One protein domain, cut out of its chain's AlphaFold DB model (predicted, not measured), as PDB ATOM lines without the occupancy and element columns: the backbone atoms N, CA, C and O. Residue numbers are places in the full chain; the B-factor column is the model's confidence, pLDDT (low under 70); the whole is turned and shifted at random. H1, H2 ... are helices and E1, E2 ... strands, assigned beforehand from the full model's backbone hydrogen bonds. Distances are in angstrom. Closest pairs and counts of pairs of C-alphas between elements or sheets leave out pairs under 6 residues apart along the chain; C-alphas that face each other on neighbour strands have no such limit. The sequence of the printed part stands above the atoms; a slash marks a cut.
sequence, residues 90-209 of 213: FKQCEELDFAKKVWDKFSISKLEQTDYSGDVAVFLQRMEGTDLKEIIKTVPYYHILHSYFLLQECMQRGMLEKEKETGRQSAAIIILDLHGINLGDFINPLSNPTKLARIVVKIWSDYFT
ATOM      1  N   PHE A  90       0.541   5.293  37.091       68.62
ATOM      2  CA  PHE A  90      -0.589   5.878  37.816       68.62
ATOM      3  C   PHE A  90      -0.170   6.473  39.167       68.62
ATOM      4  O   PHE A  90      -0.482   7.632  39.428       68.62
ATOM      5  N   LYS A  91       0.634   5.760  39.970       70.75
ATOM      6  CA  LYS A  91       1.178   6.320  41.221       70.75
ATOM      7  C   LYS A  91       2.135   7.482  40.974       70.75
ATOM      8  O   LYS A  91       2.022   8.504  41.638       70.75
ATOM      9  N   GLN A  92       3.029   7.361  39.990       69.69
ATOM     10  CA  GLN A  92       3.925   8.462  39.611       69.69
ATOM     11  C   GLN A  92       3.133   9.716  39.191       69.69
ATOM     12  O   GLN A  92       3.551  10.833  39.470       69.69
ATOM     13  N   CYS A  93       1.966   9.548  38.560       68.56
ATOM     14  CA  CYS A  93       1.080  10.637  38.145       68.56
ATOM     15  C   CYS A  93       0.316  11.264  39.301       68.56
ATOM     16  O   CYS A  93       0.095  12.476  39.305       68.56
ATOM     17  N   GLU A  94      -0.117  10.456  40.268       69.88
ATOM     18  CA  GLU A  94      -0.776  10.954  41.474       69.88
ATOM     19  C   GLU A  94       0.136  11.878  42.287       69.88
ATOM     20  O   GLU A  94      -0.360  12.714  43.036       69.88
ATOM     21  N   GLU A  95       1.450  11.798  42.116       77.06
ATOM     22  CA  GLU A  95       2.408  12.688  42.776       77.06
ATOM     23  C   GLU A  95       2.593  14.033  42.038       77.06
ATOM     24  O   GLU A  95       3.195  14.965  42.573       77.06
ATOM     25  N   LEU A  96       2.038  14.190  40.827       83.25
ATOM     26  CA  LEU A  96       2.185  15.401  40.014       83.25
ATOM     27  C   LEU A  96       1.052  16.406  40.264       83.25
ATOM     28  O   LEU A  96       0.053  16.461  39.542       83.25
ATOM     29  N   ASP A  97       1.248  17.287  41.245       85.00
ATOM     30  CA  ASP A  97       0.281  18.335  41.614       85.00
ATOM     31  C   ASP A  97      -0.148  19.236  40.448       85.00
ATOM     32  O   ASP A  97      -1.288  19.707  40.404       85.00
ATOM     33  N   PHE A  98       0.752  19.512  39.497       86.44
ATOM     34  CA  PHE A  98       0.400  20.329  38.336       86.44
ATOM     35  C   PHE A  98      -0.628  19.620  37.449       86.44
ATOM     36  O   PHE A  98      -1.526  20.282  36.936       86.44
ATOM     37  N   ALA A  99      -0.519  18.297  37.290       84.12
ATOM     38  CA  ALA A  99      -1.381  17.526  36.405       84.12
ATOM     39  C   ALA A  99      -2.806  17.485  36.956       84.12
ATOM     40  O   ALA A  99      -3.747  17.797  36.231       84.12
ATOM     41  N   LYS A 100      -2.950  17.258  38.270       82.88
ATOM     42  CA  LYS A 100      -4.240  17.353  38.975       82.88
ATOM     43  C   LYS A 100      -4.900  18.713  38.768       82.88
ATOM     44  O   LYS A 100      -6.025  18.783  38.291       82.88
ATOM     45  N   LYS A 101      -4.163  19.805  39.012       86.25
ATOM     46  CA  LYS A 101      -4.670  21.178  38.819       86.25
ATOM     47  C   LYS A 101      -5.128  21.443  37.386       86.25
ATOM     48  O   LYS A 101      -6.098  22.170  37.181       86.25
ATOM     49  N   VAL A 102      -4.411  20.909  36.397       86.31
ATOM     50  CA  VAL A 102      -4.796  21.026  34.988       86.31
ATOM     51  C   VAL A 102      -6.060  20.218  34.720       86.31
ATOM     52  O   VAL A 102      -7.020  20.770  34.194       86.31
ATOM     53  N   TRP A 103      -6.099  18.944  35.092       84.56
ATOM     54  CA  TRP A 103      -7.243  18.078  34.818       84.56
ATOM     55  C   TRP A 103      -8.521  18.527  35.520       84.56
ATOM     56  O   TRP A 103      -9.570  18.495  34.883       84.56
ATOM     57  N   ASP A 104      -8.427  19.043  36.747       84.00
ATOM     58  CA  ASP A 104      -9.555  19.652  37.460       84.00
ATOM     59  C   ASP A 104     -10.109  20.858  36.689       84.00
ATOM     60  O   ASP A 104     -11.316  20.997  36.513       84.00
ATOM     61  N   LYS A 105      -9.224  21.718  36.166       83.94
ATOM     62  CA  LYS A 105      -9.606  22.880  35.348       83.94
ATOM     63  C   LYS A 105     -10.216  22.491  33.999       83.94
ATOM     64  O   LYS A 105     -11.054  23.222  33.485       83.94
ATOM     65  N   PHE A 106      -9.776  21.379  33.414       81.00
ATOM     66  CA  PHE A 106     -10.284  20.854  32.142       81.00
ATOM     67  C   PHE A 106     -11.425  19.840  32.310       81.00
ATOM     68  O   PHE A 106     -11.889  19.312  31.295       81.00
ATOM     69  N   SER A 107     -11.860  19.572  33.550       78.75
ATOM     70  CA  SER A 107     -12.921  18.618  33.896       78.75
ATOM     71  C   SER A 107     -12.730  17.247  33.225       78.75
ATOM     72  O   SER A 107     -13.650  16.675  32.629       78.75
ATOM     73  N   ILE A 108     -11.498  16.731  33.291       74.56
ATOM     74  CA  ILE A 108     -11.118  15.410  32.773       74.56
ATOM     75  C   ILE A 108     -11.399  14.352  33.854       74.56
ATOM     76  O   ILE A 108     -11.099  14.568  35.028       74.56
ATOM     77  N   SER A 109     -11.989  13.212  33.474       67.31
ATOM     78  CA  SER A 109     -12.257  12.083  34.376       67.31
ATOM     79  C   SER A 109     -10.990  11.583  35.078       67.31
ATOM     80  O   SER A 109      -9.880  11.770  34.579       67.31
ATOM     81  N   LYS A 110     -11.152  10.896  36.219       61.94
ATOM     82  CA  LYS A 110     -10.031  10.323  36.983       61.94
ATOM     83  C   LYS A 110      -9.123   9.451  36.104       61.94
ATOM     84  O   LYS A 110      -9.590   8.783  35.183       61.94
ATOM     85  N   LEU A 111      -7.830   9.458  36.436       55.41
ATOM     86  CA  LEU A 111      -6.800   8.673  35.755       55.41
ATOM     87  C   LEU A 111      -6.959   7.166  35.931       55.41
ATOM     88  O   LEU A 111      -6.652   6.420  35.007       55.41
ATOM     89  N   GLU A 112      -7.373   6.737  37.125       54.19
ATOM     90  CA  GLU A 112      -7.579   5.329  37.444       54.19
ATOM     91  C   GLU A 112      -8.808   4.845  36.664       54.19
ATOM     92  O   GLU A 112      -9.959   5.015  37.066       54.19
ATOM     93  N   GLN A 113      -8.547   4.351  35.461       57.66
ATOM     94  CA  GLN A 113      -9.544   3.874  34.517       57.66
ATOM     95  C   GLN A 113     -10.032   2.493  34.926       57.66
ATOM     96  O   GLN A 113      -9.639   1.482  34.358       57.66
ATOM     97  N   THR A 114     -10.898   2.440  35.929       55.12
ATOM     98  CA  THR A 114     -11.546   1.188  36.340       55.12
ATOM     99  C   THR A 114     -12.735   0.822  35.452       55.12
ATOM    100  O   THR A 114     -13.238  -0.299  35.521       55.12
ATOM    101  N   ASP A 115     -13.181   1.753  34.605       66.25
ATOM    102  CA  ASP A 115     -14.395   1.624  33.808       66.25
ATOM    103  C   ASP A 115     -14.070   1.141  32.388       66.25
ATOM    104  O   ASP A 115     -13.774   1.915  31.475       66.25
ATOM    105  N   TYR A 116     -14.150  -0.178  32.204       74.00
ATOM    106  CA  TYR A 116     -14.026  -0.824  30.901       74.00
ATOM    107  C   TYR A 116     -15.393  -1.250  30.360       74.00
ATOM    108  O   TYR A 116     -16.191  -1.892  31.047       74.00
ATOM    109  N   SER A 117     -15.632  -1.002  29.073       77.12
ATOM    110  CA  SER A 117     -16.688  -1.661  28.301       77.12
ATOM    111  C   SER A 117     -16.084  -2.825  27.511       77.12
ATOM    112  O   SER A 117     -15.756  -2.697  26.331       77.12
ATOM    113  N   GLY A 118     -15.929  -3.983  28.158       83.06
ATOM    114  CA  GLY A 118     -15.216  -5.123  27.572       83.06
ATOM    115  C   GLY A 118     -13.707  -4.874  27.556       83.06
ATOM    116  O   GLY A 118     -13.110  -4.740  28.619       83.06
ATOM    117  N   ASP A 119     -13.104  -4.803  26.368       84.56
ATOM    118  CA  ASP A 119     -11.670  -4.507  26.193       84.56
ATOM    119  C   ASP A 119     -11.414  -3.019  25.884       84.56
ATOM    120  O   ASP A 119     -10.321  -2.644  25.466       84.56
ATOM    121  N   VAL A 120     -12.423  -2.163  26.063       83.44
ATOM    122  CA  VAL A 120     -12.340  -0.730  25.770       83.44
ATOM    123  C   VAL A 120     -12.337   0.087  27.057       83.44
ATOM    124  O   VAL A 120     -13.309   0.041  27.810       83.44
ATOM    125  N   ALA A 121     -11.267   0.843  27.275       82.38
ATOM    126  CA  ALA A 121     -11.110   1.807  28.358       82.38
ATOM    127  C   ALA A 121     -11.852   3.115  28.008       82.38
ATOM    128  O   ALA A 121     -11.740   3.600  26.879       82.38
ATOM    129  N   VAL A 122     -12.655   3.674  28.920       78.19
ATOM    130  CA  VAL A 122     -13.523   4.832  28.626       78.19
ATOM    131  C   VAL A 122     -13.086   6.068  29.406       78.19
ATOM    132  O   VAL A 122     -13.197   6.117  30.626       78.19
ATOM    133  N   PHE A 123     -12.655   7.111  28.702       78.00
ATOM    134  CA  PHE A 123     -12.314   8.430  29.240       78.00
ATOM    135  C   PHE A 123     -13.439   9.425  28.968       78.00
ATOM    136  O   PHE A 123     -13.979   9.466  27.864       78.00
ATOM    137  N   LEU A 124     -13.760  10.271  29.946       78.44
ATOM    138  CA  LEU A 124     -14.749  11.338  29.796       78.44
ATOM    139  C   LEU A 124     -14.094  12.691  30.064       78.44
ATOM    140  O   LEU A 124     -13.473  12.894  31.103       78.44
ATOM    141  N   GLN A 125     -14.284  13.641  29.157       83.38
ATOM    142  CA  GLN A 125     -13.935  15.039  29.373       83.38
ATOM    143  C   GLN A 125     -15.177  15.900  29.157       83.38
ATOM    144  O   GLN A 125     -15.758  15.890  28.072       83.38
ATOM    145  N   ARG A 126     -15.583  16.648  30.187       83.19
ATOM    146  CA  ARG A 126     -16.721  17.577  30.113       83.19
ATOM    147  C   ARG A 126     -16.217  19.003  29.971       83.19
ATOM    148  O   ARG A 126     -15.340  19.418  30.710       83.19
ATOM    149  N   MET A 127     -16.766  19.766  29.037       82.25
ATOM    150  CA  MET A 127     -16.349  21.154  28.801       82.25
ATOM    151  C   MET A 127     -17.248  22.179  29.498       82.25
ATOM    152  O   MET A 127     -16.952  23.374  29.472       82.25
ATOM    153  N   GLU A 128     -18.325  21.732  30.142       81.62
ATOM    154  CA  GLU A 128     -19.223  22.602  30.889       81.62
ATOM    155  C   GLU A 128     -18.481  23.246  32.068       81.62
ATOM    156  O   GLU A 128     -17.856  22.562  32.877       81.62
ATOM    157  N   GLY A 129     -18.530  24.578  32.153       80.19
ATOM    158  CA  GLY A 129     -17.806  25.342  33.174       80.19
ATOM    159  C   GLY A 129     -16.310  25.546  32.892       80.19
ATOM    160  O   GLY A 129     -15.654  26.266  33.645       80.19
ATOM    161  N   THR A 130     -15.771  24.988  31.804       84.06
ATOM    162  CA  THR A 130     -14.359  25.142  31.423       84.06
ATOM    163  C   THR A 130     -14.119  26.484  30.722       84.06
ATOM    164  O   THR A 130     -14.482  26.669  29.559       84.06
ATOM    165  N   ASP A 131     -13.437  27.421  31.392       85.44
ATOM    166  CA  ASP A 131     -12.978  28.683  30.786       85.44
ATOM    167  C   ASP A 131     -11.560  28.535  30.213       85.44
ATOM    168  O   ASP A 131     -10.549  28.776  30.875       85.44
ATOM    169  N   LEU A 132     -11.476  28.165  28.934       83.75
ATOM    170  CA  LEU A 132     -10.198  27.974  28.240       83.75
ATOM    171  C   LEU A 132      -9.307  29.222  28.244       83.75
ATOM    172  O   LEU A 132      -8.080  29.099  28.258       83.75
ATOM    173  N   LYS A 133      -9.886  30.428  28.218       84.62
ATOM    174  CA  LYS A 133      -9.100  31.669  28.222       84.62
ATOM    175  C   LYS A 133      -8.483  31.920  29.586       84.62
ATOM    176  O   LYS A 133      -7.340  32.374  29.633       84.62
ATOM    177  N   GLU A 134      -9.218  31.669  30.664       87.44
ATOM    178  CA  GLU A 134      -8.684  31.744  32.026       87.44
ATOM    179  C   GLU A 134      -7.567  30.725  32.212       87.44
ATOM    180  O   GLU A 134      -6.465  31.108  32.598       87.44
ATOM    181  N   ILE A 135      -7.802  29.470  31.827       87.00
ATOM    182  CA  ILE A 135      -6.835  28.388  32.020       87.00
ATOM    183  C   ILE A 135      -5.525  28.693  31.299       87.00
ATOM    184  O   ILE A 135      -4.454  28.587  31.887       87.00
ATOM    185  N   ILE A 136      -5.589  29.140  30.041       87.50
ATOM    186  CA  ILE A 136      -4.389  29.503  29.268       87.50
ATOM    187  C   ILE A 136      -3.641  30.694  29.889       87.50
ATOM    188  O   ILE A 136      -2.429  30.814  29.706       87.50
ATOM    189  N   LYS A 137      -4.333  31.589  30.604       88.06
ATOM    190  CA  LYS A 137      -3.704  32.724  31.297       88.06
ATOM    191  C   LYS A 137      -3.066  32.318  32.622       88.06
ATOM    192  O   LYS A 137      -2.059  32.913  32.994       88.06
ATOM    193  N   THR A 138      -3.660  31.372  33.347       89.88
ATOM    194  CA  THR A 138      -3.259  31.048  34.726       89.88
ATOM    195  C   THR A 138      -2.402  29.797  34.837       89.88
ATOM    196  O   THR A 138      -1.676  29.639  35.820       89.88
ATOM    197  N   VAL A 139      -2.419  28.930  33.827       89.69
ATOM    198  CA  VAL A 139      -1.626  27.705  33.785       89.69
ATOM    199  C   VAL A 139      -0.501  27.843  32.757       89.69
ATOM    200  O   VAL A 139      -0.761  28.144  31.589       89.69
ATOM    201  N   PRO A 140       0.759  27.567  33.141       90.62
ATOM    202  CA  PRO A 140       1.855  27.522  32.188       90.62
ATOM    203  C   PRO A 140       1.588  26.529  31.055       90.62
ATOM    204  O   PRO A 140       1.213  25.381  31.287       90.62
ATOM    205  N   TYR A 141       1.854  26.953  29.821       87.19
ATOM    206  CA  TYR A 141       1.548  26.162  28.629       87.19
ATOM    207  C   TYR A 141       2.181  24.765  28.657       87.19
ATOM    208  O   TYR A 141       1.545  23.779  28.294       87.19
ATOM    209  N   TYR A 142       3.417  24.670  29.155       87.56
ATOM    210  CA  TYR A 142       4.118  23.396  29.278       87.56
ATOM    211  C   TYR A 142       3.437  22.443  30.272       87.56
ATOM    212  O   TYR A 142       3.409  21.252  29.999       87.56
ATOM    213  N   HIS A 143       2.819  22.931  31.359       90.06
ATOM    214  CA  HIS A 143       2.036  22.081  32.265       90.06
ATOM    215  C   HIS A 143       0.804  21.507  31.572       90.06
ATOM    216  O   HIS A 143       0.496  20.335  31.766       90.06
ATOM    217  N   ILE A 144       0.125  22.298  30.735       88.88
ATOM    218  CA  ILE A 144      -1.042  21.821  29.982       88.88
ATOM    219  C   ILE A 144      -0.617  20.703  29.027       88.88
ATOM    220  O   ILE A 144      -1.171  19.606  29.075       88.88
ATOM    221  N   LEU A 145       0.407  20.949  28.204       89.00
ATOM    222  CA  LEU A 145       0.906  19.955  27.247       89.00
ATOM    223  C   LEU A 145       1.408  18.689  27.940       89.00
ATOM    224  O   LEU A 145       1.101  17.583  27.501       89.00
ATOM    225  N   HIS A 146       2.131  18.855  29.047       88.31
ATOM    226  CA  HIS A 146       2.638  17.750  29.846       88.31
ATOM    227  C   HIS A 146       1.497  16.897  30.413       88.31
ATOM    228  O   HIS A 146       1.542  15.677  30.310       88.31
ATOM    229  N   SER A 147       0.435  17.532  30.912       87.31
ATOM    230  CA  SER A 147      -0.739  16.834  31.452       87.31
ATOM    231  C   SER A 147      -1.511  16.068  30.375       87.31
ATOM    232  O   SER A 147      -2.046  14.998  30.649       87.31
ATOM    233  N   TYR A 148      -1.567  16.582  29.142       86.69
ATOM    234  CA  TYR A 148      -2.186  15.874  28.016       86.69
ATOM    235  C   TYR A 148      -1.331  14.715  27.499       86.69
ATOM    236  O   TYR A 148      -1.889  13.684  27.136       86.69
ATOM    237  N   PHE A 149      -0.002  14.857  27.478       88.44
ATOM    238  CA  PHE A 149       0.894  13.735  27.185       88.44
ATOM    239  C   PHE A 149       0.737  12.640  28.244       88.44
ATOM    240  O   PHE A 149       0.576  11.472  27.910       88.44
ATOM    241  N   LEU A 150       0.706  13.036  29.517       87.12
ATOM    242  CA  LEU A 150       0.542  12.123  30.638       87.12
ATOM    243  C   LEU A 150      -0.787  11.372  30.603       87.12
ATOM    244  O   LEU A 150      -0.820  10.166  30.811       87.12
ATOM    245  N   LEU A 151      -1.875  12.074  30.283       84.75
ATOM    246  CA  LEU A 151      -3.179  11.451  30.106       84.75
ATOM    247  C   LEU A 151      -3.121  10.337  29.049       84.75
ATOM    248  O   LEU A 151      -3.635   9.250  29.295       84.75
ATOM    249  N   GLN A 152      -2.470  10.589  27.909       87.12
ATOM    250  CA  GLN A 152      -2.308   9.604  26.835       87.12
ATOM    251  C   GLN A 152      -1.447   8.405  27.255       87.12
ATOM    252  O   GLN A 152      -1.823   7.264  26.986       87.12
ATOM    253  N   GLU A 153      -0.348   8.646  27.976       88.06
ATOM    254  CA  GLU A 153       0.476   7.577  28.555       88.06
ATOM    255  C   GLU A 153      -0.333   6.681  29.504       88.06
ATOM    256  O   GLU A 153      -0.236   5.454  29.435       88.06
ATOM    257  N   CYS A 154      -1.164   7.283  30.360       84.25
ATOM    258  CA  CYS A 154      -2.054   6.558  31.263       84.25
ATOM    259  C   CYS A 154      -3.059   5.691  30.497       84.25
ATOM    260  O   CYS A 154      -3.213   4.517  30.833       84.25
ATOM    261  N   MET A 155      -3.700   6.218  29.441       85.62
ATOM    262  CA  MET A 155      -4.617   5.405  28.623       85.62
ATOM    263  C   MET A 155      -3.899   4.229  27.991       85.62
ATOM    264  O   MET A 155      -4.367   3.096  28.078       85.62
ATOM    265  N   GLN A 156      -2.750   4.495  27.370       88.81
ATOM    266  CA  GLN A 156      -2.000   3.467  26.676       88.81
ATOM    267  C   GLN A 156      -1.609   2.348  27.634       88.81
ATOM    268  O   GLN A 156      -1.807   1.183  27.317       88.81
ATOM    269  N   ARG A 157      -1.110   2.671  28.827       86.69
ATOM    270  CA  ARG A 157      -0.744   1.649  29.814       86.69
ATOM    271  C   ARG A 157      -1.945   0.871  30.323       86.69
ATOM    272  O   ARG A 157      -1.861  -0.351  30.373       86.69
ATOM    273  N   GLY A 158      -3.073   1.534  30.581       84.62
ATOM    274  CA  GLY A 158      -4.321   0.845  30.917       84.62
ATOM    275  C   GLY A 158      -4.767  -0.132  29.820       84.62
ATOM    276  O   GLY A 158      -5.263  -1.220  30.114       84.62
ATOM    277  N   MET A 159      -4.543   0.204  28.546       88.62
ATOM    278  CA  MET A 159      -4.797  -0.706  27.424       88.62
ATOM    279  C   MET A 159      -3.809  -1.878  27.400       88.62
ATOM    280  O   MET A 159      -4.230  -3.022  27.258       88.62
ATOM    281  N   LEU A 160      -2.507  -1.619  27.561       90.25
ATOM    282  CA  LEU A 160      -1.468  -2.660  27.543       90.25
ATOM    283  C   LEU A 160      -1.623  -3.649  28.707       90.25
ATOM    284  O   LEU A 160      -1.448  -4.855  28.526       90.25
ATOM    285  N   GLU A 161      -1.994  -3.161  29.890       87.75
ATOM    286  CA  GLU A 161      -2.327  -3.998  31.045       87.75
ATOM    287  C   GLU A 161      -3.547  -4.874  30.753       87.75
ATOM    288  O   GLU A 161      -3.510  -6.083  30.999       87.75
ATOM    289  N   LYS A 162      -4.591  -4.304  30.137       88.75
ATOM    290  CA  LYS A 162      -5.787  -5.061  29.753       88.75
ATOM    291  C   LYS A 162      -5.499  -6.126  28.698       88.75
ATOM    292  O   LYS A 162      -6.038  -7.233  28.756       88.75
ATOM    293  N   GLU A 163      -4.626  -5.818  27.747       92.69
ATOM    294  CA  GLU A 163      -4.160  -6.758  26.725       92.69
ATOM    295  C   GLU A 163      -3.380  -7.916  27.335       92.69
ATOM    296  O   GLU A 163      -3.579  -9.067  26.947       92.69
ATOM    297  N   LYS A 164      -2.527  -7.629  28.322       90.75
ATOM    298  CA  LYS A 164      -1.782  -8.648  29.066       90.75
ATOM    299  C   LYS A 164      -2.711  -9.549  29.881       90.75
ATOM    300  O   LYS A 164      -2.491 -10.755  29.921       90.75
ATOM    301  N   GLU A 165      -3.737  -8.978  30.509       90.31
ATOM    302  CA  GLU A 165      -4.730  -9.716  31.301       90.31
ATOM    303  C   GLU A 165      -5.598 -10.631  30.423       90.31
ATOM    304  O   GLU A 165      -5.820 -11.795  30.751       90.31
ATOM    305  N   THR A 166      -6.105 -10.107  29.306       91.19
ATOM    306  CA  THR A 166      -7.127 -10.789  28.497       91.19
ATOM    307  C   THR A 166      -6.566 -11.579  27.319       91.19
ATOM    308  O   THR A 166      -7.272 -12.421  26.762       91.19
ATOM    309  N   GLY A 167      -5.336 -11.287  26.891       91.69
ATOM    310  CA  GLY A 167      -4.751 -11.810  25.656       91.69
ATOM    311  C   GLY A 167      -5.432 -11.304  24.379       91.69
ATOM    312  O   GLY A 167      -5.232 -11.891  23.317       91.69
ATOM    313  N   ARG A 168      -6.266 -10.258  24.464       91.50
ATOM    314  CA  ARG A 168      -7.022  -9.680  23.342       91.50
ATOM    315  C   ARG A 168      -6.709  -8.199  23.206       91.50
ATOM    316  O   ARG A 168      -6.406  -7.549  24.197       91.50
ATOM    317  N   GLN A 169      -6.824  -7.673  21.987       92.62
ATOM    318  CA  GLN A 169      -6.603  -6.255  21.699       92.62
ATOM    319  C   GLN A 169      -7.517  -5.360  22.547       92.62
ATOM    320  O   GLN A 169      -8.713  -5.632  22.666       92.62
ATOM    321  N   SER A 170      -6.958  -4.259  23.048       91.75
ATOM    322  CA  SER A 170      -7.679  -3.210  23.772       91.75
ATOM    323  C   SER A 170      -7.694  -1.886  22.995       91.75
ATOM    324  O   SER A 170      -6.964  -1.695  22.018       91.75
ATOM    325  N   ALA A 171      -8.552  -0.960  23.408       89.31
ATOM    326  CA  ALA A 171      -8.614   0.411  22.904       89.31
ATOM    327  C   ALA A 171      -9.035   1.379  24.009       89.31
ATOM    328  O   ALA A 171      -9.630   0.963  25.001       89.31
ATOM    329  N   ALA A 172      -8.768   2.665  23.811       86.12
ATOM    330  CA  ALA A 172      -9.359   3.741  24.590       86.12
ATOM    331  C   ALA A 172     -10.445   4.449  23.768       86.12
ATOM    332  O   ALA A 172     -10.362   4.550  22.546       86.12
ATOM    333  N   ILE A 173     -11.463   4.974  24.439       82.81
ATOM    334  CA  ILE A 173     -12.427   5.916  23.865       82.81
ATOM    335  C   ILE A 173     -12.400   7.173  24.706       82.81
ATOM    336  O   ILE A 173     -12.460   7.102  25.930       82.81
ATOM    337  N   ILE A 174     -12.371   8.323  24.043       81.62
ATOM    338  CA  ILE A 174     -12.525   9.622  24.688       81.62
ATOM    339  C   ILE A 174     -13.907  10.156  24.331       81.62
ATOM    340  O   ILE A 174     -14.185  10.493  23.181       81.62
ATOM    341  N   ILE A 175     -14.778  10.249  25.327       81.88
ATOM    342  CA  ILE A 175     -16.058  10.938  25.226       81.88
ATOM    343  C   ILE A 175     -15.801  12.401  25.571       81.88
ATOM    344  O   ILE A 175     -15.505  12.739  26.716       81.88
ATOM    345  N   LEU A 176     -15.900  13.267  24.567       83.69
ATOM    346  CA  LEU A 176     -15.768  14.707  24.742       83.69
ATOM    347  C   LEU A 176     -17.156  15.349  24.742       83.69
ATOM    348  O   LEU A 176     -17.776  15.518  23.690       83.69
ATOM    349  N   ASP A 177     -17.640  15.708  25.924       84.38
ATOM    350  CA  ASP A 177     -18.873  16.471  26.084       84.38
ATOM    351  C   ASP A 177     -18.567  17.962  25.920       84.38
ATOM    352  O   ASP A 177     -18.008  18.614  26.802       84.38
ATOM    353  N   LEU A 178     -18.920  18.493  24.750       83.69
ATOM    354  CA  LEU A 178     -18.697  19.888  24.373       83.69
ATOM    355  C   LEU A 178     -19.774  20.845  24.907       83.69
ATOM    356  O   LEU A 178     -19.745  22.031  24.567       83.69
ATOM    357  N   HIS A 179     -20.736  20.371  25.703       83.25
ATOM    358  CA  HIS A 179     -21.752  21.242  26.279       83.25
ATOM    359  C   HIS A 179     -21.111  22.400  27.064       83.25
ATOM    360  O   HIS A 179     -20.146  22.216  27.799       83.25
ATOM    361  N   GLY A 180     -21.626  23.619  26.878       80.62
ATOM    362  CA  GLY A 180     -21.134  24.820  27.563       80.62
ATOM    363  C   GLY A 180     -19.852  25.445  26.994       80.62
ATOM    364  O   GLY A 180     -19.450  26.507  27.470       80.62
ATOM    365  N   ILE A 181     -19.225  24.862  25.963       83.19
ATOM    366  CA  ILE A 181     -18.029  25.459  25.353       83.19
ATOM    367  C   ILE A 181     -18.366  26.735  24.563       83.19
ATOM    368  O   ILE A 181     -19.321  26.787  23.784       83.19
ATOM    369  N   ASN A 182     -17.538  27.773  24.703       82.69
ATOM    370  CA  ASN A 182     -17.668  28.984  23.897       82.69
ATOM    371  C   ASN A 182     -17.047  28.784  22.504       82.69
ATOM    372  O   ASN A 182     -15.852  29.004  22.302       82.69
ATOM    373  N   LEU A 183     -17.868  28.412  21.518       81.31
ATOM    374  CA  LEU A 183     -17.428  28.218  20.128       81.31
ATOM    375  C   LEU A 183     -16.777  29.469  19.512       81.31
ATOM    376  O   LEU A 183     -15.926  29.344  18.630       81.31
ATOM    377  N   GLY A 184     -17.112  30.669  20.003       83.25
ATOM    378  CA  GLY A 184     -16.503  31.927  19.565       83.25
ATOM    379  C   GLY A 184     -14.982  31.965  19.743       83.25
ATOM    380  O   GLY A 184     -14.280  32.621  18.972       83.25
ATOM    381  N   ASP A 185     -14.451  31.201  20.698       79.25
ATOM    382  CA  ASP A 185     -13.017  31.148  20.999       79.25
ATOM    383  C   ASP A 185     -12.198  30.417  19.926       79.25
ATOM    384  O   ASP A 185     -10.982  30.622  19.816       79.25
ATOM    385  N   PHE A 186     -12.879  29.624  19.094       82.94
ATOM    386  CA  PHE A 186     -12.287  28.792  18.048       82.94
ATOM    387  C   PHE A 186     -12.456  29.358  16.636       82.94
ATOM    388  O   PHE A 186     -11.822  28.865  15.706       82.94
ATOM    389  N   ILE A 187     -13.254  30.420  16.461       84.94
ATOM    390  CA  ILE A 187     -13.480  31.047  15.146       84.94
ATOM    391  C   ILE A 187     -12.168  31.587  14.565       84.94
ATOM    392  O   ILE A 187     -11.914  31.468  13.369       84.94
ATOM    393  N   ASN A 188     -11.313  32.174  15.408       86.88
ATOM    394  CA  ASN A 188     -10.012  32.667  14.972       86.88
ATOM    395  C   ASN A 188      -8.966  31.530  15.013       86.88
ATOM    396  O   ASN A 188      -8.576  31.099  16.105       86.88
ATOM    397  N   PRO A 189      -8.414  31.095  13.862       83.94
ATOM    398  CA  PRO A 189      -7.423  30.019  13.811       83.94
ATOM    399  C   PRO A 189      -6.081  30.387  14.462       83.94
ATOM    400  O   PRO A 189      -5.247  29.518  14.723       83.94
ATOM    401  N   LEU A 190      -5.840  31.671  14.732       86.00
ATOM    402  CA  LEU A 190      -4.637  32.171  15.397       86.00
ATOM    403  C   LEU A 190      -4.846  32.448  16.893       86.00
ATOM    404  O   LEU A 190      -3.880  32.836  17.563       86.00
ATOM    405  N   SER A 191      -6.057  32.235  17.421       85.38
ATOM    406  CA  SER A 191      -6.347  32.388  18.849       85.38
ATOM    407  C   SER A 191      -5.532  31.398  19.688       85.38
ATOM    408  O   SER A 191      -5.137  30.322  19.223       85.38
ATOM    409  N   ASN A 192      -5.255  31.761  20.944       85.38
ATOM    410  CA  ASN A 192      -4.526  30.882  21.858       85.38
ATOM    411  C   ASN A 192      -5.272  29.560  22.141       85.38
ATOM    412  O   ASN A 192      -4.606  28.524  22.098       85.38
ATOM    413  N   PRO A 193      -6.611  29.542  22.337       85.31
ATOM    414  CA  PRO A 193      -7.379  28.297  22.426       85.31
ATOM    415  C   PRO A 193      -7.210  27.394  21.199       85.31
ATOM    416  O   PRO A 193      -6.900  26.214  21.347       85.31
ATOM    417  N   THR A 194      -7.290  27.944  19.982       85.94
ATOM    418  CA  THR A 194      -7.107  27.154  18.752       85.94
ATOM    419  C   THR A 194      -5.674  26.644  18.593       85.94
ATOM    420  O   THR A 194      -5.445  25.525  18.134       85.94
ATOM    421  N   LYS A 195      -4.666  27.440  18.972       87.50
ATOM    422  CA  LYS A 195      -3.266  26.982  19.025       87.50
ATOM    423  C   LYS A 195      -3.092  25.826  20.010       87.50
ATOM    424  O   LYS A 195      -2.464  24.840  19.639       87.50
ATOM    425  N   LEU A 196      -3.686  25.921  21.201       86.69
ATOM    426  CA  LEU A 196      -3.620  24.863  22.210       86.69
ATOM    427  C   LEU A 196      -4.259  23.575  21.709       86.69
ATOM    428  O   LEU A 196      -3.593  22.543  21.701       86.69
ATOM    429  N   ALA A 197      -5.495  23.654  21.217       84.12
ATOM    430  CA  ALA A 197      -6.196  22.501  20.665       84.12
ATOM    431  C   ALA A 197      -5.367  21.810  19.571       84.12
ATOM    432  O   ALA A 197      -5.192  20.597  19.605       84.12
ATOM    433  N   ARG A 198      -4.760  22.576  18.650       86.88
ATOM    434  CA  ARG A 198      -3.889  22.010  17.604       86.88
ATOM    435  C   ARG A 198      -2.655  21.305  18.150       86.88
ATOM    436  O   ARG A 198      -2.277  20.277  17.605       86.88
ATOM    437  N   ILE A 199      -2.004  21.846  19.179       86.44
ATOM    438  CA  ILE A 199      -0.801  21.219  19.743       86.44
ATOM    439  C   ILE A 199      -1.171  19.941  20.498       86.44
ATOM    440  O   ILE A 199      -0.484  18.937  20.342       86.44
ATOM    441  N   VAL A 200      -2.275  19.947  21.249       85.62
ATOM    442  CA  VAL A 200      -2.796  18.738  21.906       85.62
ATOM    443  C   VAL A 200      -3.121  17.663  20.866       85.62
ATOM    444  O   VAL A 200      -2.627  16.545  20.976       85.62
ATOM    445  N   VAL A 201      -3.842  18.021  19.796       85.88
ATOM    446  CA  VAL A 201      -4.132  17.106  18.676       85.88
ATOM    447  C   VAL A 201      -2.851  16.609  18.008       85.88
ATOM    448  O   VAL A 201      -2.780  15.439  17.658       85.88
ATOM    449  N   LYS A 202      -1.823  17.454  17.868       85.38
ATOM    450  CA  LYS A 202      -0.528  17.048  17.306       85.38
ATOM    451  C   LYS A 202       0.178  16.002  18.174       85.38
ATOM    452  O   LYS A 202       0.698  15.031  17.640       85.38
ATOM    453  N   ILE A 203       0.183  16.174  19.500       83.75
ATOM    454  CA  ILE A 203       0.736  15.172  20.430       83.75
ATOM    455  C   ILE A 203       0.008  13.838  20.247       83.75
ATOM    456  O   ILE A 203       0.648  12.791  20.170       83.75
ATOM    457  N   TRP A 204      -1.320  13.877  20.137       84.75
ATOM    458  CA  TRP A 204      -2.124  12.679  19.920       84.75
ATOM    459  C   TRP A 204      -1.825  12.039  18.565       84.75
ATOM    460  O   TRP A 204      -1.602  10.835  18.500       84.75
ATOM    461  N   SER A 205      -1.743  12.837  17.496       83.44
ATOM    462  CA  SER A 205      -1.521  12.321  16.146       83.44
ATOM    463  C   SER A 205      -0.132  11.711  15.955       83.44
ATOM    464  O   SER A 205       0.028  10.742  15.216       83.44
ATOM    465  N   ASP A 206       0.884  12.289  16.598       82.25
ATOM    466  CA  ASP A 206       2.274  11.873  16.411       82.25
ATOM    467  C   ASP A 206       2.591  10.547  17.125       82.25
ATOM    468  O   ASP A 206       3.432   9.790  16.634       82.25
ATOM    469  N   TYR A 207       1.920  10.258  18.248       82.62
ATOM    470  CA  TYR A 207       2.282   9.140  19.135       82.62
ATOM    471  C   TYR A 207       1.143   8.162  19.454       82.62
ATOM    472  O   TYR A 207       1.420   6.999  19.730       82.62
ATOM    473  N   PHE A 208      -0.120   8.594  19.415       84.75
ATOM    474  CA  PHE A 208      -1.236   7.871  20.044       84.75
ATOM    475  C   PHE A 208      -2.448   7.645  19.120       84.75
ATOM    476  O   PHE A 208      -3.502   7.221  19.588       84.75
ATOM    477  N   THR A 209      -2.331   7.905  17.811       81.00
ATOM    478  CA  THR A 209      -3.463   7.840  16.858       81.00
ATOM    479  C   THR A 209      -4.208   6.505  16.890       81.00
ATOM    480  O   THR A 209      -5.431   6.480  16.839       81.00
TER     481      THR A 209
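This is residues 90 to 209 of the 213 residues of an uncharacterized protein of Parastrongyloides trichosuri (UniProt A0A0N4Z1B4). A narrow ribbon of two parallel strands, E1 and E2, packs alongside one long helix, H4, which runs back the other way and makes the length of the domain. H6 runs beside the first half of H4, H2 crosses H4 near its start, H3 and H5 sit at one end, and residues 106 to 119 return beside E1 on the side away from E2. The printed part has 120 residues with six named helices and two named strands, in the order H1 H2 E1 H3 H4 E2 H5 H6; the class is mostly helix. The whole is compact, with a radius of gyration of the C-alphas of 15.0 A, but elongated, spanning 46 by 28 by 26 A.

E1 is residues 120 to 126 and E2 residues 171 to 177, each 19.3 A long; C-alpha 120 is at (-12.340, -0.730, 25.770). H4, residues 141 to 166, runs 38.0 A from (1.548, 26.162, 28.629) to (-7.127, -10.789, 28.497). H6, residues 192 to 207, is 22.9 A long and ends at (2.282, 9.140, 19.135). H2, residues 97 to 105, is 12.6 A long. The shorter helices are H1, residues 90 to 94, H3, residues 132 to 138, and H5, residues 183 to 186.

E1 and E2 are parallel neighbours at 19 degrees, with N 121 and O 171 at 2.8 A and N 177 and O 125 at 2.9 A, within hydrogen-bond range. E1, H3 H4 and E2 form a strand-helix-strand unit, two parallel neighbour strands with helices between, and its crossover is right-handed. The closest C-alphas of H4 and E2 are those of Met 159 and Ala 171, 6.0 A apart. H6 is the hub, touching three helices. It touches H4 at Leu 145 and Val 200, C-alphas 6.6 A apart, the same way at a shallow tilt of 33 degrees, only just short of steep. It touches H3, about perpendicular at 87 degrees, at Leu 132 and Pro 193, C-alphas 6.5 A apart. H5 and H6 touch only at the corner, with C-alphas 186 and 194 at 5.5 A. H2 touches H4, about perpendicular at 88 degrees, at Ala 99 and Ser 147, C-alphas 5.0 A apart. H1 and H4 are close but not clearly touching, with C-alphas 90 and 154 at 6.7 A. Every O i to N i+4 pair is within hydrogen-bond range in H1, H2, H3, H4 and H6; H5 is too short for one.

The C-alphas farthest apart, of Gly 167 and Asn 188, are 46.0 A apart. The printed part has no cut. The link from H2 to E1, 14 residues, is long; the others are tight. Mean pLDDT of the printed part is 83.0, with residues 90, 92 to 94 and 109 to 115 under 70.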